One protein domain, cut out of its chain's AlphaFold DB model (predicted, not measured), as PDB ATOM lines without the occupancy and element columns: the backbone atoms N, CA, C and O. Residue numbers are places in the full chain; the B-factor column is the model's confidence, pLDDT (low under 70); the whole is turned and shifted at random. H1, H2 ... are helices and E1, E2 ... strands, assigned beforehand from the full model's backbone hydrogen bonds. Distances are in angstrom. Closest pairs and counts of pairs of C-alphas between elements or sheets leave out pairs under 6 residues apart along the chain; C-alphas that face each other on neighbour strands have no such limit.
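This is residues 5 to 145 of the 146 residues of the protein "Dimethyl sulfoxide reductase" of Escherichia coli (UniProt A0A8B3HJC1). Look for one helix, H1, in the middle, with H3, H4, H5 and H6 packed round it at mixed angles; long loops make the two far ends, with residues 5 to 19 beyond E1 at one and residues 55 to 77 at the other. H2 touches no helix. The printed part has 141 residues, with one named strand and then six named helices, in the order E1 H1 H2 H3 H4 H5 H6. It is mostly helix, though under half of the residues are in named elements. It is compact, with a radius of gyration of the C-alphas of 16.1 A, yet elongated, spanning 53 by 32 by 27 A.

Begin at the hub H1, residues 29 to 43. H4, residues 94 to 101, touches it at a shallow tilt of 9 degrees, opposite ways; C-alphas 31 and 97 are closest, 5.1 A apart. H5, residues 105 to 117, touches H1 at a steep 62 degrees, with C-alphas 36 and 112 closest at 4.9 A. H6, residues 135 to 143, touches residues 29 to 34 of H1 alone, closest at C-alphas 30 and 138, 4.8 A. H3, residues 78 to 83, is about perpendicular to H1 at 80 degrees and touches it, C-alphas 38 and 82 being closest at 5.8 A. H2, residues 48 to 54, is apart from H1. E1, residues 20 to 22, pairs with no named strand, but its residues 21 to 22 pair with residues 5 to 6, parallel. Every O i to N i+4 pair is within hydrogen-bond range in H1, H2, H3, H5 and H6; in H4 3 of 4 are.

Find C-alpha 29 at (-1.145, 38.969, -18.882); from there H1 runs 21.2 A to C-alpha 43. H5 measures 18.5 A and H6 12.5 A, ending at C-alpha 143, (-4.923, 34.094, -28.804).

The farthest C-alphas, of Gly 16 and Glu 66, are 54.1 A apart. The links H2 to H3 and H5 to H6 are long. The printed part has no cut, and no printed residue is under 70 in pLDDT.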
ATOM      1  N   VAL A   5       5.823  47.081 -26.157       95.94
ATOM      2  CA  VAL A   5       6.447  45.985 -25.412       95.94
ATOM      3  C   VAL A   5       5.768  45.860 -24.058       95.94
ATOM      4  O   VAL A   5       5.757  46.800 -23.268       95.94
ATOM      5  N   ILE A   6       5.215  44.684 -23.785       96.50
ATOM      6  CA  ILE A   6       4.608  44.342 -22.500       96.50
ATOM      7  C   ILE A   6       5.544  43.344 -21.832       96.50
ATOM      8  O   ILE A   6       5.650  42.201 -22.270       96.50
ATOM      9  N   ASP A   7       6.275  43.800 -20.820       95.62
ATOM     10  CA  ASP A   7       7.277  42.986 -20.132       95.62
ATOM     11  C   ASP A   7       7.507  43.560 -18.725       95.62
ATOM     12  O   ASP A   7       7.649  44.779 -18.595       95.62
ATOM     13  N   PRO A   8       7.561  42.743 -17.657       95.00
ATOM     14  CA  PRO A   8       7.938  43.224 -16.326       95.00
ATOM     15  C   PRO A   8       9.329  43.877 -16.276       95.00
ATOM     16  O   PRO A   8       9.605  44.655 -15.364       95.00
ATOM     17  N   GLN A   9      10.218  43.546 -17.214       93.00
ATOM     18  CA  GLN A   9      11.576  44.071 -17.300       93.00
ATOM     19  C   GLN A   9      11.747  44.942 -18.543       93.00
ATOM     20  O   GLN A   9      11.290  44.613 -19.635       93.00
ATOM     21  N   TYR A  10      12.484  46.039 -18.391       91.56
ATOM     22  CA  TYR A  10      12.907  46.846 -19.529       91.56
ATOM     23  C   TYR A  10      14.125  46.189 -20.189       91.56
ATOM     24  O   TYR A  10      15.259  46.363 -19.742       91.56
ATOM     25  N   THR A  11      13.867  45.330 -21.178       89.31
ATOM     26  CA  THR A  11      14.884  44.486 -21.828       89.31
ATOM     27  C   THR A  11      15.544  45.170 -23.025       89.31
ATOM     28  O   THR A  11      15.032  46.153 -23.552       89.31
ATOM     29  N   ASP A  12      16.634  44.585 -23.539       86.94
ATOM     30  CA  ASP A  12      17.346  45.083 -24.730       86.94
ATOM     31  C   ASP A  12      16.473  45.212 -25.991       86.94
ATOM     32  O   ASP A  12      16.757  46.023 -26.877       86.94
ATOM     33  N   THR A  13      15.388  44.435 -26.072       80.69
ATOM     34  CA  THR A  13      14.393  44.556 -27.149       80.69
ATOM     35  C   THR A  13      13.673  45.900 -27.078       80.69
ATOM     36  O   THR A  13      13.462  46.538 -28.108       80.69
ATOM     37  N   ALA A  14      13.366  46.347 -25.861       81.44
ATOM     38  CA  ALA A  14      12.771  47.637 -25.556       81.44
ATOM     39  C   ALA A  14      13.830  48.725 -25.310       81.44
ATOM     40  O   ALA A  14      13.532  49.702 -24.660       81.44
ATOM     41  N   CYS A  15      15.087  48.604 -25.753       80.62
ATOM     42  CA  CYS A  15      16.098  49.650 -25.513       80.62
ATOM     43  C   CYS A  15      15.870  50.911 -26.379       80.62
ATOM     44  O   CYS A  15      16.707  51.256 -27.220       80.62
ATOM     45  N   GLY A  16      14.732  51.589 -26.198       78.75
ATOM     46  CA  GLY A  16      14.345  52.835 -26.858       78.75
ATOM     47  C   GLY A  16      13.894  52.671 -28.310       78.75
ATOM     48  O   GLY A  16      13.980  53.622 -29.087       78.75
ATOM     49  N   ARG A  17      13.481  51.462 -28.705       84.12
ATOM     50  CA  ARG A  17      12.999  51.160 -30.070       84.12
ATOM     51  C   ARG A  17      11.483  50.987 -30.145       84.12
ATOM     52  O   ARG A  17      10.917  50.996 -31.234       84.12
ATOM     53  N   GLU A  18      10.859  50.795 -29.000       91.50
ATOM     54  CA  GLU A  18       9.433  50.736 -28.754       91.50
ATOM     55  C   GLU A  18       8.840  52.139 -28.627       91.50
ATOM     56  O   GLU A  18       9.483  53.077 -28.161       91.50
ATOM     57  N   ASP A  19       7.578  52.274 -29.012       93.62
ATOM     58  CA  ASP A  19       6.800  53.488 -28.794       93.62
ATOM     59  C   ASP A  19       6.202  53.537 -27.380       93.62
ATOM     60  O   ASP A  19       5.862  54.611 -26.882       93.62
ATOM     61  N   LEU A  20       6.026  52.370 -26.753       93.00
ATOM     62  CA  LEU A  20       5.485  52.223 -25.408       93.00
ATOM     63  C   LEU A  20       6.003  50.933 -24.761       93.00
ATOM     64  O   LEU A  20       5.909  49.854 -25.348       93.00
ATOM     65  N   TRP A  21       6.471  51.046 -23.520       95.56
ATOM     66  CA  TRP A  21       6.732  49.911 -22.642       95.56
ATOM     67  C   TRP A  21       5.719  49.887 -21.495       95.56
ATOM     68  O   TRP A  21       5.495  50.899 -20.829       95.56
ATOM     69  N   LEU A  22       5.110  48.724 -21.270       96.38
ATOM     70  CA  LEU A  22       4.161  48.471 -20.193       96.38
ATOM     71  C   LEU A  22       4.751  47.451 -19.216       96.38
ATOM     72  O   LEU A  22       4.868  46.263 -19.527       96.38
ATOM     73  N   ALA A  23       5.093  47.930 -18.019       96.56
ATOM     74  CA  ALA A  23       5.654  47.136 -16.931       96.56
ATOM     75  C   ALA A  23       4.565  46.302 -16.236       96.56
ATOM     76  O   ALA A  23       4.077  46.650 -15.158       96.56
ATOM     77  N   ILE A  24       4.148  45.215 -16.881       97.44
ATOM     78  CA  ILE A  24       3.109  44.335 -16.351       97.44
ATOM     79  C   ILE A  24       3.612  43.569 -15.121       97.44
ATOM     80  O   ILE A  24       4.767  43.142 -15.062       97.44
ATOM     81  N   ARG A  25       2.748  43.339 -14.126       97.12
ATOM     82  CA  ARG A  25       3.071  42.410 -13.035       97.12
ATOM     83  C   ARG A  25       3.232  40.990 -13.600       97.12
ATOM     84  O   ARG A  25       2.343  40.534 -14.323       97.12
ATOM     85  N   PRO A  26       4.311  40.259 -13.265       96.06
ATOM     86  CA  PRO A  26       4.527  38.917 -13.794       96.06
ATOM     87  C   PRO A  26       3.319  38.001 -13.587       96.06
ATOM     88  O   PRO A  26       2.805  37.886 -12.475       96.06
ATOM     89  N   GLY A  27       2.889  37.351 -14.665       94.56
ATOM     90  CA  GLY A  27       1.834  36.345 -14.642       94.56
ATOM     91  C   GLY A  27       0.401  36.869 -14.738       94.56
ATOM     92  O   GLY A  27      -0.542  36.092 -14.609       94.56
ATOM     93  N   SER A  28       0.224  38.170 -14.975       97.06
ATOM     94  CA  SER A  28      -1.088  38.828 -15.029       97.06
ATOM     95  C   SER A  28      -1.555  39.196 -16.443       97.06
ATOM     96  O   SER A  28      -2.523  39.941 -16.602       97.06
ATOM     97  N   ASP A  29      -0.896  38.660 -17.471       97.38
ATOM     98  CA  ASP A  29      -1.145  38.969 -18.882       97.38
ATOM     99  C   ASP A  29      -2.584  38.657 -19.308       97.38
ATOM    100  O   ASP A  29      -3.182  39.445 -20.037       97.38
ATOM    101  N   ALA A  30      -3.167  37.565 -18.793       97.38
ATOM    102  CA  ALA A  30      -4.557  37.190 -19.060       97.38
ATOM    103  C   ALA A  30      -5.536  38.312 -18.673       97.38
ATOM    104  O   ALA A  30      -6.378  38.699 -19.475       97.38
ATOM    105  N   ALA A  31      -5.363  38.906 -17.486       97.94
ATOM    106  CA  ALA A  31      -6.221  39.995 -17.028       97.94
ATOM    107  C   ALA A  31      -6.097  41.235 -17.930       97.94
ATOM    108  O   ALA A  31      -7.093  41.900 -18.203       97.94
ATOM    109  N   LEU A  32      -4.885  41.538 -18.413       98.44
ATOM    110  CA  LEU A  32      -4.664  42.651 -19.334       98.44
ATOM    111  C   LEU A  32      -5.384  42.421 -20.668       98.44
ATOM    112  O   LEU A  32      -6.129  43.294 -21.110       98.44
ATOM    113  N   VAL A  33      -5.191  41.260 -21.304       98.12
ATOM    114  CA  VAL A  33      -5.801  40.984 -22.615       98.12
ATOM    115  C   VAL A  33      -7.316  40.817 -22.542       98.12
ATOM    116  O   VAL A  33      -8.008  41.252 -23.454       98.12
ATOM    117  N   GLU A  34      -7.859  40.292 -21.445       98.56
ATOM    118  CA  GLU A  34      -9.310  40.243 -21.232       98.56
ATOM    119  C   GLU A  34      -9.923  41.644 -21.111       98.56
ATOM    120  O   GLU A  34     -11.019  41.879 -21.622       98.56
ATOM    121  N   ALA A  35      -9.209  42.603 -20.514       98.81
ATOM    122  CA  ALA A  35      -9.658  43.993 -20.499       98.81
ATOM    123  C   ALA A  35      -9.495  44.717 -21.827       98.81
ATOM    124  O   ALA A  35     -10.335  45.552 -22.166       98.81
ATOM    125  N   ILE A  36      -8.477  44.369 -22.610       98.69
ATOM    126  CA  ILE A  36      -8.389  44.821 -23.998       98.69
ATOM    127  C   ILE A  36      -9.589  44.286 -24.787       98.69
ATOM    128  O   ILE A  36     -10.286  45.076 -25.419       98.69
ATOM    129  N   ALA A  37      -9.897  42.988 -24.681       98.62
ATOM    130  CA  ALA A  37     -11.069  42.380 -25.312       98.62
ATOM    131  C   ALA A  37     -12.370  43.080 -24.893       98.62
ATOM    132  O   ALA A  37     -13.220  43.350 -25.735       98.62
ATOM    133  N   TRP A  38     -12.514  43.434 -23.611       98.75
ATOM    134  CA  TRP A  38     -13.676  44.180 -23.126       98.75
ATOM    135  C   TRP A  38     -13.845  45.519 -23.849       98.75
ATOM    136  O   TRP A  38     -14.948  45.840 -24.293       98.75
ATOM    137  N   VAL A  39     -12.764  46.286 -24.020       98.81
ATOM    138  CA  VAL A  39     -12.805  47.562 -24.752       98.81
ATOM    139  C   VAL A  39     -13.108  47.331 -26.233       98.81
ATOM    140  O   VAL A  39     -13.968  48.013 -26.780       98.81
ATOM    141  N   LEU A  40     -12.478  46.340 -26.873       98.62
ATOM    142  CA  LEU A  40     -12.741  46.019 -28.282       98.62
ATOM    143  C   LEU A  40     -14.216  45.673 -28.524       98.62
ATOM    144  O   LEU A  40     -14.824  46.182 -29.463       98.62
ATOM    145  N   ILE A  41     -14.808  44.859 -27.648       98.44
ATOM    146  CA  ILE A  41     -16.217  44.459 -27.736       98.44
ATOM    147  C   ILE A  41     -17.147  45.650 -27.483       98.44
ATOM    148  O   ILE A  41     -18.119  45.842 -28.210       98.44
ATOM    149  N   THR A  42     -16.886  46.439 -26.438       98.56
ATOM    150  CA  THR A  42     -17.795  47.524 -26.025       98.56
ATOM    151  C   THR A  42     -17.711  48.763 -26.910       98.56
ATOM    152  O   THR A  42     -18.706  49.472 -27.044       98.56
ATOM    153  N   GLU A  43     -16.565  49.007 -27.546       98.56
ATOM    154  CA  GLU A  43     -16.371  50.115 -28.489       98.56
ATOM    155  C   GLU A  43     -16.603  49.710 -29.958       98.56
ATOM    156  O   GLU A  43     -16.553  50.566 -30.839       98.56
ATOM    157  N   GLY A  44     -16.927  48.440 -30.232       97.69
ATOM    158  CA  GLY A  44     -17.324  47.974 -31.565       97.69
ATOM    159  C   GLY A  44     -16.162  47.800 -32.546       97.69
ATOM    160  O   GLY A  44     -16.317  48.076 -33.733       97.69
ATOM    161  N   PHE A  45     -15.001  47.363 -32.053       97.81
ATOM    162  CA  PHE A  45     -13.816  47.067 -32.866       97.81
ATOM    163  C   PHE A  45     -13.730  45.609 -33.340       97.81
ATOM    164  O   PHE A  45     -12.817  45.282 -34.094       97.81
ATOM    165  N   THR A  46     -14.642  44.734 -32.909       96.81
ATOM    166  CA  THR A  46     -14.635  43.311 -33.277       96.81
ATOM    167  C   THR A  46     -15.078  43.076 -34.718       96.81
ATOM    168  O   THR A  46     -15.981  43.744 -35.226       96.81
ATOM    169  N   ASP A  47     -14.479  42.078 -35.372       96.00
ATOM    170  CA  ASP A  47     -14.932  41.594 -36.679       96.00
ATOM    171  C   ASP A  47     -16.007  40.514 -36.489       96.00
ATOM    172  O   ASP A  47     -15.742  39.310 -36.455       96.00
ATOM    173  N   ASP A  48     -17.251  40.961 -36.324       94.69
ATOM    174  CA  ASP A  48     -18.395  40.082 -36.067       94.69
ATOM    175  C   ASP A  48     -18.635  39.055 -37.188       94.69
ATOM    176  O   ASP A  48     -19.150  37.966 -36.920       94.69
ATOM    177  N   ASP A  49     -18.291  39.379 -38.438       96.44
ATOM    178  CA  ASP A  49     -18.456  38.460 -39.565       96.44
ATOM    179  C   ASP A  49     -17.393  37.361 -39.520       96.44
ATOM    180  O   ASP A  49     -17.725  36.181 -39.682       96.44
ATOM    181  N   PHE A  50     -16.136  37.714 -39.228       96.44
ATOM    182  CA  PHE A  50     -15.073  36.740 -38.991       96.44
ATOM    183  C   PHE A  50     -15.415  35.822 -37.816       96.44
ATOM    184  O   PHE A  50     -15.370  34.599 -37.963       96.44
ATOM    185  N   LEU A  51     -15.839  36.394 -36.685       96.50
ATOM    186  CA  LEU A  51     -16.187  35.642 -35.477       96.50
ATOM    187  C   LEU A  51     -17.317  34.633 -35.731       96.50
ATOM    188  O   LEU A  51     -17.209  33.486 -35.309       96.50
ATOM    189  N   LYS A  52     -18.362  35.008 -36.479       93.94
ATOM    190  CA  LYS A  52     -19.473  34.097 -36.823       93.94
ATOM    191  C   LYS A  52     -19.085  32.977 -37.784       93.94
ATOM    192  O   LYS A  52     -19.738  31.940 -37.806       93.94
ATOM    193  N   THR A  53     -18.097  33.206 -38.648       95.19
ATOM    194  CA  THR A  53     -17.775  32.282 -39.750       95.19
ATOM    195  C   THR A  53     -16.552  31.410 -39.479       95.19
ATOM    196  O   THR A  53     -16.446  30.328 -40.056       95.19
ATOM    197  N   HIS A  54     -15.645  31.851 -38.605       95.06
ATOM    198  CA  HIS A  54     -14.353  31.204 -38.361       95.06
ATOM    199  C   HIS A  54     -14.094  30.874 -36.887       95.06
ATOM    200  O   HIS A  54     -13.094  30.216 -36.587       95.06
ATOM    201  N   CYS A  55     -14.961  31.295 -35.965       94.44
ATOM    202  CA  CYS A  55     -14.835  30.985 -34.545       94.44
ATOM    203  C   CYS A  55     -16.043  30.188 -34.045       94.44
ATOM    204  O   CYS A  55     -17.109  30.197 -34.648       94.44
ATOM    205  N   TYR A  56     -15.843  29.473 -32.937       92.88
ATOM    206  CA  TYR A  56     -16.897  28.760 -32.224       92.88
ATOM    207  C   TYR A  56     -16.792  29.091 -30.737       92.88
ATOM    208  O   TYR A  56     -15.712  28.986 -30.147       92.88
ATOM    209  N   GLY A  57     -17.910  29.469 -30.130       93.88
ATOM    210  CA  GLY A  57     -18.023  29.774 -28.709       93.88
ATOM    211  C   GLY A  57     -17.714  31.221 -28.330       93.88
ATOM    212  O   GLY A  57     -17.473  31.517 -27.156       93.88
ATOM    213  N   TYR A  58     -17.724  32.128 -29.309       96.31
ATOM    214  CA  TYR A  58     -17.680  33.564 -29.041       96.31
ATOM    215  C   TYR A  58     -18.981  34.045 -28.371       96.31
ATOM    216  O   TYR A  58     -18.925  34.751 -27.363       96.31
ATOM    217  N   ASP A  59     -20.135  33.610 -28.879       95.62
ATOM    218  CA  ASP A  59     -21.478  33.864 -28.333       95.62
ATOM    219  C   ASP A  59     -22.218  32.512 -28.181       95.62
ATOM    220  O   ASP A  59     -21.580  31.497 -27.898       95.62
ATOM    221  N   GLU A  60     -23.540  32.473 -28.333       95.62
ATOM    222  CA  GLU A  60     -24.303  31.225 -28.430       95.62
ATOM    223  C   GLU A  60     -23.984  30.424 -29.698       95.62
ATOM    224  O   GLU A  60     -23.737  30.986 -30.763       95.62
ATOM    225  N   GLU A  61     -24.051  29.097 -29.588       95.12
ATOM    226  CA  GLU A  61     -23.796  28.191 -30.709       95.12
ATOM    227  C   GLU A  61     -24.889  27.124 -30.809       95.12
ATOM    228  O   GLU A  61     -25.273  26.538 -29.791       95.12
ATOM    229  N   PRO A  62     -25.362  26.786 -32.022       93.56
ATOM    230  CA  PRO A  62     -26.390  25.762 -32.207       93.56
ATOM    231  C   PRO A  62     -25.889  24.334 -31.928       93.56
ATOM    232  O   PRO A  62     -26.704  23.426 -31.760       93.56
ATOM    233  N   GLY A  63     -24.571  24.123 -31.864       92.56
ATOM    234  CA  GLY A  63     -23.967  22.794 -31.803       92.56
ATOM    235  C   GLY A  63     -23.943  22.084 -33.158       92.56
ATOM    236  O   GLY A  63     -24.446  22.576 -34.165       92.56
ATOM    237  N   ASP A  64     -23.340  20.900 -33.175       93.38
ATOM    238  CA  ASP A  64     -23.269  20.003 -34.327       93.38
ATOM    239  C   ASP A  64     -23.375  18.557 -33.824       93.38
ATOM    240  O   ASP A  64     -22.414  17.974 -33.311       93.38
ATOM    241  N   SER A  65     -24.568  17.972 -33.950       92.19
ATOM    242  CA  SER A  65     -24.835  16.611 -33.478       92.19
ATOM    243  C   SER A  65     -24.042  15.547 -34.231       92.19
ATOM    244  O   SER A  65     -23.727  14.513 -33.650       92.19
ATOM    245  N   GLU A  66     -23.696  15.781 -35.501       95.12
ATOM    246  CA  GLU A  66     -22.920  14.821 -36.295       95.12
ATOM    247  C   GLU A  66     -21.465  14.760 -35.817       95.12
ATOM    248  O   GLU A  66     -20.851  13.691 -35.804       95.12
ATOM    249  N   LYS A  67     -20.926  15.895 -35.358       93.44
ATOM    250  CA  LYS A  67     -19.571  15.998 -34.797       93.44
ATOM    251  C   LYS A  67     -19.509  15.825 -33.277       93.44
ATOM    252  O   LYS A  67     -18.433  15.970 -32.702       93.44
ATOM    253  N   ASN A  68     -20.625  15.487 -32.625       93.81
ATOM    254  CA  ASN A  68     -20.760  15.418 -31.162       93.81
ATOM    255  C   ASN A  68     -20.391  16.732 -30.448       93.81
ATOM    256  O   ASN A  68     -19.845  16.719 -29.343       93.81
ATOM    257  N   ILE A  69     -20.684  17.869 -31.076       92.12
ATOM    258  CA  ILE A  69     -20.483  19.195 -30.498       92.12
ATOM    259  C   ILE A  69     -21.824  19.646 -29.902       92.12
ATOM    260  O   ILE A  69     -22.794  19.803 -30.644       92.12
ATOM    261  N   PRO A  70     -21.933  19.833 -28.577       92.25
ATOM    262  CA  PRO A  70     -23.175  20.296 -27.972       92.25
ATOM    263  C   PRO A  70     -23.442  21.773 -28.309       92.25
ATOM    264  O   PRO A  70     -22.487  22.523 -28.546       92.25
ATOM    265  N   PRO A  71     -24.715  22.214 -28.284       94.81
ATOM    266  CA  PRO A  71     -25.030  23.637 -28.323       94.81
ATOM    267  C   PRO A  71     -24.360  24.365 -27.156       94.81
ATOM    268  O   PRO A  71     -24.199  23.803 -26.067       94.81
ATOM    269  N   LEU A  72     -23.995  25.624 -27.381       95.25
ATOM    270  CA  LEU A  72     -23.429  26.491 -26.359       95.25
ATOM    271  C   LEU A  72     -24.466  27.528 -25.931       95.25
ATOM    272  O   LEU A  72     -24.924  28.333 -26.738       95.25
ATOM    273  N   ASP A  73     -24.818  27.515 -24.644       95.56
ATOM    274  CA  ASP A  73     -25.623  28.576 -24.033       95.56
ATOM    275  C   ASP A  73     -24.846  29.896 -24.074       95.56
ATOM    276  O   ASP A  73     -23.671  29.938 -23.709       95.56
ATOM    277  N   LYS A  74     -25.523  30.983 -24.448       95.56
ATOM    278  CA  LYS A  74     -24.962  32.338 -24.499       95.56
ATOM    279  C   LYS A  74     -24.132  32.727 -23.269       95.56
ATOM    280  O   LYS A  74     -23.087  33.354 -23.402       95.56
ATOM    281  N   ARG A  75     -24.555  32.333 -22.062       96.00
ATOM    282  CA  ARG A  75     -23.871  32.659 -20.792       96.00
ATOM    283  C   ARG A  75     -22.530  31.939 -20.622       96.00
ATOM    284  O   ARG A  75     -21.763  32.287 -19.727       96.00
ATOM    285  N   LEU A  76     -22.270  30.918 -21.435       95.31
ATOM    286  CA  LEU A  76     -21.000  30.196 -21.508       95.31
ATOM    287  C   LEU A  76     -20.076  30.736 -22.609       95.31
ATOM    288  O   LEU A  76     -18.915  30.331 -22.663       95.31
ATOM    289  N   GLY A  77     -20.575  31.621 -23.476       96.00
ATOM    290  CA  GLY A  77     -19.801  32.233 -24.550       96.00
ATOM    291  C   GLY A  77     -18.705  33.164 -24.030       96.00
ATOM    292  O   GLY A  77     -18.818  33.771 -22.957       96.00
ATOM    293  N   TYR A  78     -17.638  33.311 -24.815       97.12
ATOM    294  CA  TYR A  78     -16.507  34.174 -24.474       97.12
ATOM    295  C   TYR A  78     -16.927  35.639 -24.292       97.12
ATOM    296  O   TYR A  78     -16.525  36.279 -23.321       97.12
ATOM    297  N   LYS A  79     -17.801  36.160 -25.160       97.75
ATOM    298  CA  LYS A  79     -18.330  37.526 -25.055       97.75
ATOM    299  C   LYS A  79     -19.028  37.759 -23.715       97.75
ATOM    300  O   LYS A  79     -18.744  38.752 -23.048       97.75
ATOM    301  N   ALA A  80     -19.879  36.828 -23.282       98.06
ATOM    302  CA  ALA A  80     -20.568  36.925 -21.997       98.06
ATOM    303  C   ALA A  80     -19.585  36.888 -20.815       98.06
ATOM    304  O   ALA A  80     -19.732  37.659 -19.867       98.06
ATOM    305  N   TYR A  81     -18.548  36.047 -20.882       97.88
ATOM    306  CA  TYR A  81     -17.478  36.007 -19.878       97.88
ATOM    307  C   TYR A  81     -16.708  37.331 -19.770       97.88
ATOM    308  O   TYR A  81     -16.444  37.809 -18.663       97.88
ATOM    309  N   ILE A  82     -16.364  37.944 -20.906       98.44
ATOM    310  CA  ILE A  82     -15.656  39.228 -20.935       98.44
ATOM    311  C   ILE A  82     -16.544  40.348 -20.389       98.44
ATOM    312  O   ILE A  82     -16.109  41.123 -19.534       98.44
ATOM    313  N   LEU A  83     -17.805  40.414 -20.820       98.50
ATOM    314  CA  LEU A  83     -18.749  41.457 -20.408       98.50
ATOM    315  C   LEU A  83     -19.284  41.287 -18.976       98.50
ATOM    316  O   LEU A  83     -19.869  42.222 -18.438       98.50
ATOM    317  N   GLY A  84     -19.044  40.139 -18.332       98.06
ATOM    318  CA  GLY A  84     -19.574  39.830 -16.998       98.06
ATOM    319  C   GLY A  84     -21.043  39.405 -17.000       98.06
ATOM    320  O   GLY A  84     -21.695  39.428 -15.961       98.06
ATOM    321  N   GLU A  85     -21.563  39.023 -18.163       97.81
ATOM    322  CA  GLU A  85     -22.918  38.493 -18.367       97.81
ATOM    323  C   GLU A  85     -22.957  36.958 -18.247       97.81
ATOM    324  O   GLU A  85     -24.023  36.341 -18.293       97.81
ATOM    325  N   GLY A  86     -21.783  36.332 -18.120       95.56
ATOM    326  CA  GLY A  86     -21.614  34.898 -17.935       95.56
ATOM    327  C   GLY A  86     -21.745  34.439 -16.481       95.56
ATOM    328  O   GLY A  86     -22.204  35.160 -15.598       95.56
ATOM    329  N   ILE A  87     -21.319  33.200 -16.227       94.62
ATOM    330  CA  ILE A  87     -21.487  32.525 -14.925       94.62
ATOM    331  C   ILE A  87     -20.746  33.226 -13.779       94.62
ATOM    332  O   ILE A  87     -21.214  33.189 -12.641       94.62
ATOM    333  N   ASP A  88     -19.596  33.845 -14.052       94.62
ATOM    334  CA  ASP A  88     -18.783  34.482 -13.012       94.62
ATOM    335  C   ASP A  88     -19.308  35.860 -12.580       94.62
ATOM    336  O   ASP A  88     -18.956  36.324 -11.497       94.62
ATOM    337  N   GLY A  89     -20.163  36.498 -13.390       97.38
ATOM    338  CA  GLY A  89     -20.756  37.805 -13.111       97.38
ATOM    339  C   GLY A  89     -19.751  38.960 -13.025       97.38
ATOM    340  O   GLY A  89     -20.070  39.993 -12.433       97.38
ATOM    341  N   ILE A  90     -18.526  38.801 -13.545       98.12
ATOM    342  CA  ILE A  90     -17.449  39.791 -13.393       98.12
ATOM    343  C   ILE A  90     -17.081  40.369 -14.753       98.12
ATOM    344  O   ILE A  90     -16.453  39.703 -15.570       98.12
ATOM    345  N   ALA A  91     -17.397  41.644 -14.978       98.56
ATOM    346  CA  ALA A  91     -16.956  42.345 -16.178       98.56
ATOM    347  C   ALA A  91     -15.438  42.568 -16.144       98.56
ATOM    348  O   ALA A  91     -14.903  43.152 -15.192       98.56
ATOM    349  N   LYS A  92     -14.744  42.157 -17.208       98.62
ATOM    350  CA  LYS A  92     -13.287  42.270 -17.357       98.62
ATOM    351  C   LYS A  92     -12.877  43.688 -17.754       98.62
ATOM    352  O   LYS A  92     -12.197  43.907 -18.734       98.62
ATOM    353  N   THR A  93     -13.332  44.687 -17.011       98.81
ATOM    354  CA  THR A  93     -13.071  46.105 -17.312       98.81
ATOM    355  C   THR A  93     -11.584  46.474 -17.160       98.81
ATOM    356  O   THR A  93     -10.872  45.834 -16.380       98.81
ATOM    357  N   PRO A  94     -11.111  47.573 -17.782       98.81
ATOM    358  CA  PRO A  94      -9.789  48.138 -17.497       98.81
ATOM    359  C   PRO A  94      -9.527  48.369 -16.006       98.81
ATOM    360  O   PRO A  94      -8.447  48.046 -15.520       98.81
ATOM    361  N   LYS A  95     -10.530  48.823 -15.245       98.69
ATOM    362  CA  LYS A  95     -10.455  48.957 -13.782       98.69
ATOM    363  C   LYS A  95     -10.166  47.635 -13.071       98.69
ATOM    364  O   LYS A  95      -9.316  47.584 -12.181       98.69
ATOM    365  N   TYR A  96     -10.868  46.570 -13.456       98.44
ATOM    366  CA  TYR A  96     -10.650  45.225 -12.922       98.44
ATOM    367  C   TYR A  96      -9.222  44.745 -13.209       98.44
ATOM    368  O   TYR A  96      -8.503  44.346 -12.292       98.44
ATOM    369  N   ALA A  97      -8.784  44.853 -14.465       98.56
ATOM    370  CA  ALA A  97      -7.460  44.406 -14.872       98.56
ATOM    371  C   ALA A  97      -6.339  45.247 -14.261       98.56
ATOM    372  O   ALA A  97      -5.331  44.686 -13.839       98.56
ATOM    373  N   SER A  98      -6.508  46.568 -14.153       98.75
ATOM    374  CA  SER A  98      -5.505  47.479 -13.592       98.75
ATOM    375  C   SER A  98      -5.114  47.083 -12.168       98.75
ATOM    376  O   SER A  98      -3.927  47.008 -11.835       98.75
ATOM    377  N   ALA A  99      -6.103  46.714 -11.346       98.50
ATOM    378  CA  ALA A  99      -5.872  46.252  -9.981       98.50
ATOM    379  C   ALA A  99      -5.006  44.977  -9.918       98.50
ATOM    380  O   ALA A  99      -4.208  44.817  -8.989       98.50
ATOM    381  N   ILE A 100      -5.136  44.095 -10.914       98.31
ATOM    382  CA  ILE A 100      -4.438  42.808 -11.000       98.31
ATOM    383  C   ILE A 100      -3.056  42.988 -11.625       98.31
ATOM    384  O   ILE A 100      -2.056  42.648 -10.992       98.31
ATOM    385  N   CYS A 101      -2.995  43.545 -12.835       98.12
ATOM    386  CA  CYS A 101      -1.792  43.582 -13.661       98.12
ATOM    387  C   CYS A 101      -0.885  44.789 -13.419       98.12
ATOM    388  O   CYS A 101       0.272  44.782 -13.834       98.12
ATOM    389  N   GLY A 102      -1.374  45.808 -12.709       98.31
ATOM    390  CA  GLY A 102      -0.611  47.012 -12.386       98.31
ATOM    391  C   GLY A 102      -0.497  48.026 -13.525       98.31
ATOM    392  O   GLY A 102       0.076  49.089 -13.300       98.31
ATOM    393  N   ILE A 103      -1.053  47.747 -14.710       98.62
ATOM    394  CA  ILE A 103      -1.117  48.717 -15.808       98.62
ATOM    395  C   ILE A 103      -2.239  49.732 -15.520       98.62
ATOM    396  O   ILE A 103      -3.364  49.315 -15.237       98.62
ATOM    397  N   PRO A 104      -1.981  51.052 -15.563       98.44
ATOM    398  CA  PRO A 104      -3.006  52.085 -15.419       98.44
ATOM    399  C   PRO A 104      -4.185  51.905 -16.386       98.44
ATOM    400  O   PRO A 104      -3.977  51.621 -17.564       98.44
ATOM    401  N   GLU A 105      -5.412  52.144 -15.913       98.56
ATOM    402  CA  GLU A 105      -6.645  51.998 -16.712       98.56
ATOM    403  C   GLU A 105      -6.572  52.740 -18.056       98.56
ATOM    404  O   GLU A 105      -6.888  52.171 -19.100       98.56
ATOM    405  N   GLU A 106      -6.080  53.982 -18.044       98.38
ATOM    406  CA  GLU A 106      -5.915  54.813 -19.245       98.38
ATOM    407  C   GLU A 106      -4.999  54.168 -20.292       98.38
ATOM    408  O   GLU A 106      -5.273  54.238 -21.489       98.38
ATOM    409  N   GLN A 107      -3.933  53.486 -19.860       98.31
ATOM    410  CA  GLN A 107      -3.027  52.795 -20.777       98.31
ATOM    411  C   GLN A 107      -3.673  51.548 -21.386       98.31
ATOM    412  O   GLN A 107      -3.395  51.229 -22.539       98.31
ATOM    413  N   ILE A 108      -4.563  50.871 -20.653       98.62
ATOM    414  CA  ILE A 108      -5.331  49.733 -21.177       98.62
ATOM    415  C   ILE A 108      -6.315  50.218 -22.251       98.62
ATOM    416  O   ILE A 108      -6.359  49.637 -23.335       98.62
ATOM    417  N   TYR A 109      -7.046  51.312 -21.997       98.62
ATOM    418  CA  TYR A 109      -7.917  51.930 -23.007       98.62
ATOM    419  C   TYR A 109      -7.134  52.369 -24.242       98.62
ATOM    420  O   TYR A 109      -7.547  52.090 -25.367       98.62
ATOM    421  N   GLN A 110      -6.001  53.048 -24.042       97.88
ATOM    422  CA  GLN A 110      -5.146  53.488 -25.136       97.88
ATOM    423  C   GLN A 110      -4.678  52.298 -25.981       97.88
ATOM    424  O   GLN A 110      -4.854  52.315 -27.195       97.88
ATOM    425  N   LEU A 111      -4.136  51.256 -25.345       97.38
ATOM    426  CA  LEU A 111      -3.652  50.057 -26.025       97.38
ATOM    427  C   LEU A 111      -4.764  49.363 -26.821       97.38
ATOM    428  O   LEU A 111      -4.555  49.003 -27.977       97.38
ATOM    429  N   ALA A 112      -5.951  49.206 -26.232       98.06
ATOM    430  CA  ALA A 112      -7.071  48.555 -26.898       98.06
ATOM    431  C   ALA A 112      -7.575  49.340 -28.115       98.06
ATOM    432  O   ALA A 112      -7.792  48.757 -29.173       98.06
ATOM    433  N   ARG A 113      -7.695  50.667 -28.008       97.88
ATOM    434  CA  ARG A 113      -8.096  51.526 -29.135       97.88
ATOM    435  C   ARG A 113      -7.037  51.569 -30.228       97.88
ATOM    436  O   ARG A 113      -7.369  51.535 -31.408       97.88
ATOM    437  N   GLU A 114      -5.760  51.623 -29.855       96.06
ATOM    438  CA  GLU A 114      -4.656  51.531 -30.815       96.06
ATOM    439  C   GLU A 114      -4.686  50.195 -31.572       96.06
ATOM    440  O   GLU A 114      -4.474  50.185 -32.786       96.06
ATOM    441  N   LEU A 115      -5.008  49.093 -30.884       96.31
ATOM    442  CA  LEU A 115      -5.187  47.776 -31.493       96.31
ATOM    443  C   LEU A 115      -6.410  47.742 -32.425       96.31
ATOM    444  O   LEU A 115      -6.271  47.336 -33.575       96.31
ATOM    445  N   GLY A 116      -7.568  48.232 -31.972       96.56
ATOM    446  CA  GLY A 116      -8.814  48.260 -32.750       96.56
ATOM    447  C   GLY A 116      -8.764  49.157 -33.993       96.56
ATOM    448  O   GLY A 116      -9.430  48.888 -34.989       96.56
ATOM    449  N   HIS A 117      -7.935  50.205 -33.984       96.31
ATOM    450  CA  HIS A 117      -7.698  51.053 -35.157       96.31
ATOM    451  C   HIS A 117      -6.578  50.549 -36.078       96.31
ATOM    452  O   HIS A 117      -6.399  51.079 -37.182       96.31
ATOM    453  N   ALA A 118      -5.789  49.560 -35.655       95.38
ATOM    454  CA  ALA A 118      -4.713  49.037 -36.476       95.38
ATOM    455  C   ALA A 118      -5.284  48.254 -37.666       95.38
ATOM    456  O   ALA A 118      -6.079  47.336 -37.516       95.38
ATOM    457  N   LYS A 119      -4.814  48.564 -38.879       93.75
ATOM    458  CA  LYS A 119      -5.230  47.842 -40.095       93.75
ATOM    459  C   LYS A 119      -4.817  46.360 -40.088       93.75
ATOM    460  O   LYS A 119      -5.469  45.536 -40.715       93.75
ATOM    461  N   ALA A 120      -3.673  46.059 -39.482       93.94
ATOM    462  CA  ALA A 120      -3.088  44.722 -39.435       93.94
ATOM    463  C   ALA A 120      -2.255  44.588 -38.150       93.94
ATOM    464  O   ALA A 120      -1.024  44.693 -38.206       93.94
ATOM    465  N   PRO A 121      -2.906  44.471 -36.981       94.50
ATOM    466  CA  PRO A 121      -2.197  44.266 -35.731       94.50
ATOM    467  C   PRO A 121      -1.486  42.910 -35.733       94.50
ATOM    468  O   PRO A 121      -1.970  41.932 -36.299       94.50
ATOM    469  N   TYR A 122      -0.325  42.855 -35.088       95.31
ATOM    470  CA  TYR A 122       0.436  41.625 -34.908       95.31
ATOM    471  C   TYR A 122       0.860  41.512 -33.450       95.31
ATOM    472  O   TYR A 122       1.527  42.401 -32.922       95.31
ATOM    473  N   ILE A 123       0.466  40.413 -32.813       95.88
ATOM    474  CA  ILE A 123       0.775  40.117 -31.418       95.88
ATOM    475  C   ILE A 123       1.764  38.955 -31.397       95.88
ATOM    476  O   ILE A 123       1.479  37.871 -31.904       95.88
ATOM    477  N   ALA A 124       2.936  39.185 -30.807       94.75
ATOM    478  CA  ALA A 124       3.982  38.182 -30.668       94.75
ATOM    479  C   ALA A 124       4.170  37.814 -29.195       94.75
ATOM    480  O   ALA A 124       4.811  38.539 -28.436       94.75
ATOM    481  N   GLN A 125       3.628  36.665 -28.794       93.81
ATOM    482  CA  GLN A 125       3.835  36.115 -27.458       93.81
ATOM    483  C   GLN A 125       5.153  35.321 -27.391       93.81
ATOM    484  O   GLN A 125       5.398  34.415 -28.187       93.81
ATOM    485  N   GLY A 126       5.987  35.619 -26.390       93.38
ATOM    486  CA  GLY A 126       7.114  34.766 -25.996       93.38
ATOM    487  C   GLY A 126       6.688  33.604 -25.085       93.38
ATOM    488  O   GLY A 126       5.520  33.412 -24.769       93.38
ATOM    489  N   TRP A 127       7.638  32.825 -24.569       93.88
ATOM    490  CA  TRP A 127       7.307  31.687 -23.688       93.88
ATOM    491  C   TRP A 127       7.202  32.032 -22.200       93.88
ATOM    492  O   TRP A 127       7.040  31.128 -21.383       93.88
ATOM    493  N   GLY A 128       7.357  33.302 -21.827       93.06
ATOM    494  CA  GLY A 128       7.205  33.757 -20.442       93.06
ATOM    495  C   GLY A 128       5.794  33.493 -19.902       93.06
ATOM    496  O   GLY A 128       5.669  32.715 -18.956       93.06
ATOM    497  N   PRO A 129       4.735  34.021 -20.549       93.44
ATOM    498  CA  PRO A 129       3.370  33.926 -20.026       93.44
ATOM    499  C   PRO A 129       2.842  32.490 -19.862       93.44
ATOM    500  O   PRO A 129       1.989  32.246 -19.014       93.44
ATOM    501  N   GLN A 130       3.366  31.521 -20.630       95.19
ATOM    502  CA  GLN A 130       2.956  30.112 -20.531       95.19
ATOM    503  C   GLN A 130       3.750  29.290 -19.497       95.19
ATOM    504  O   GLN A 130       3.365  28.168 -19.186       95.19
ATOM    505  N   ARG A 131       4.876  29.800 -18.975       95.31
ATOM    506  CA  ARG A 131       5.748  29.076 -18.025       95.31
ATOM    507  C   ARG A 131       5.467  29.477 -16.578       95.31
ATOM    508  O   ARG A 131       6.376  29.774 -15.809       95.31
ATOM    509  N   GLN A 132       4.187  29.461 -16.228       92.31
ATOM    510  CA  GLN A 132       3.670  29.728 -14.890       92.31
ATOM    511  C   GLN A 132       2.403  28.901 -14.627       92.31
ATOM    512  O   GLN A 132       1.929  28.183 -15.509       92.31
ATOM    513  N   ALA A 133       1.847  28.998 -13.417       92.81
ATOM    514  CA  ALA A 133       0.559  28.388 -13.099       92.81
ATOM    515  C   ALA A 133      -0.541  28.937 -14.027       92.81
ATOM    516  O   ALA A 133      -0.596  30.141 -14.262       92.81
ATOM    517  N   ALA A 134      -1.394  28.051 -14.556       93.31
ATOM    518  CA  ALA A 134      -2.416  28.384 -15.557       93.31
ATOM    519  C   ALA A 134      -1.861  29.098 -16.811       93.31
ATOM    520  O   ALA A 134      -2.563  29.868 -17.476       93.31
ATOM    521  N   GLY A 135      -0.592  28.850 -17.154       95.00
ATOM    522  CA  GLY A 135       0.058  29.442 -18.320       95.00
ATOM    523  C   GLY A 135      -0.633  29.092 -19.641       95.00
ATOM    524  O   GLY A 135      -0.647  29.905 -20.563       95.00
ATOM    525  N   GLU A 136      -1.282  27.930 -19.717       96.25
ATOM    526  CA  GLU A 136      -2.122  27.532 -20.845       96.25
ATOM    527  C   GLU A 136      -3.345  28.440 -21.013       96.25
ATOM    528  O   GLU A 136      -3.701  28.774 -22.142       96.25
ATOM    529  N   GLN A 137      -3.948  28.908 -19.913       95.88
ATOM    530  CA  GLN A 137      -5.061  29.860 -19.970       95.88
ATOM    531  C   GLN A 137      -4.569  31.247 -20.364       95.88
ATOM    532  O   GLN A 137      -5.224  31.929 -21.143       95.88
ATOM    533  N   THR A 138      -3.379  31.635 -19.899       96.06
ATOM    534  CA  THR A 138      -2.760  32.905 -20.294       96.06
ATOM    535  C   THR A 138      -2.471  32.941 -21.792       96.06
ATOM    536  O   THR A 138      -2.854  33.890 -22.472       96.06
ATOM    537  N   ALA A 139      -1.848  31.888 -22.329       96.31
ATOM    538  CA  ALA A 139      -1.623  31.770 -23.764       96.31
ATOM    539  C   ALA A 139      -2.954  31.784 -24.529       96.31
ATOM    540  O   ALA A 139      -3.115  32.551 -25.474       96.31
ATOM    541  N   ARG A 140      -3.941  30.998 -24.080       96.44
ATOM    542  CA  ARG A 140      -5.274  30.970 -24.691       96.44
ATOM    543  C   ARG A 140      -5.923  32.359 -24.718       96.44
ATOM    544  O   ARG A 140      -6.441  32.737 -25.758       96.44
ATOM    545  N   ALA A 141      -5.875  33.119 -23.625       96.94
ATOM    546  CA  ALA A 141      -6.458  34.458 -23.545       96.94
ATOM    547  C   ALA A 141      -5.828  35.427 -24.559       96.94
ATOM    548  O   ALA A 141      -6.551  36.177 -25.208       96.94
ATOM    549  N   ILE A 142      -4.506  35.361 -24.757       96.94
ATOM    550  CA  ILE A 142      -3.802  36.182 -25.756       96.94
ATOM    551  C   ILE A 142      -4.272  35.836 -27.179       96.94
ATOM    552  O   ILE A 142      -4.519  36.736 -27.978       96.94
ATOM    553  N   PHE A 143      -4.439  34.547 -27.491       95.25
ATOM    554  CA  PHE A 143      -4.923  34.094 -28.804       95.25
ATOM    555  C   PHE A 143      -6.429  34.300 -29.033       95.25
ATOM    556  O   PHE A 143      -6.877  34.177 -30.168       95.25
ATOM    557  N   MET A 144      -7.205  34.584 -27.984       95.00
ATOM    558  CA  MET A 144      -8.655  34.806 -28.060       95.00
ATOM    559  C   MET A 144      -9.046  36.289 -28.130       95.00
ATOM    560  O   MET A 144     -10.235  36.589 -28.054       95.00
ATOM    561  N   LEU A 145      -8.085  37.211 -28.262       94.69
ATOM    562  CA  LEU A 145      -8.402  38.617 -28.520       94.69
ATOM    563  C   LEU A 145      -9.283  38.726 -29.785       94.69
ATOM    564  O   LEU A 145      -8.851  38.242 -30.836       94.69
TER     565      LEU A 145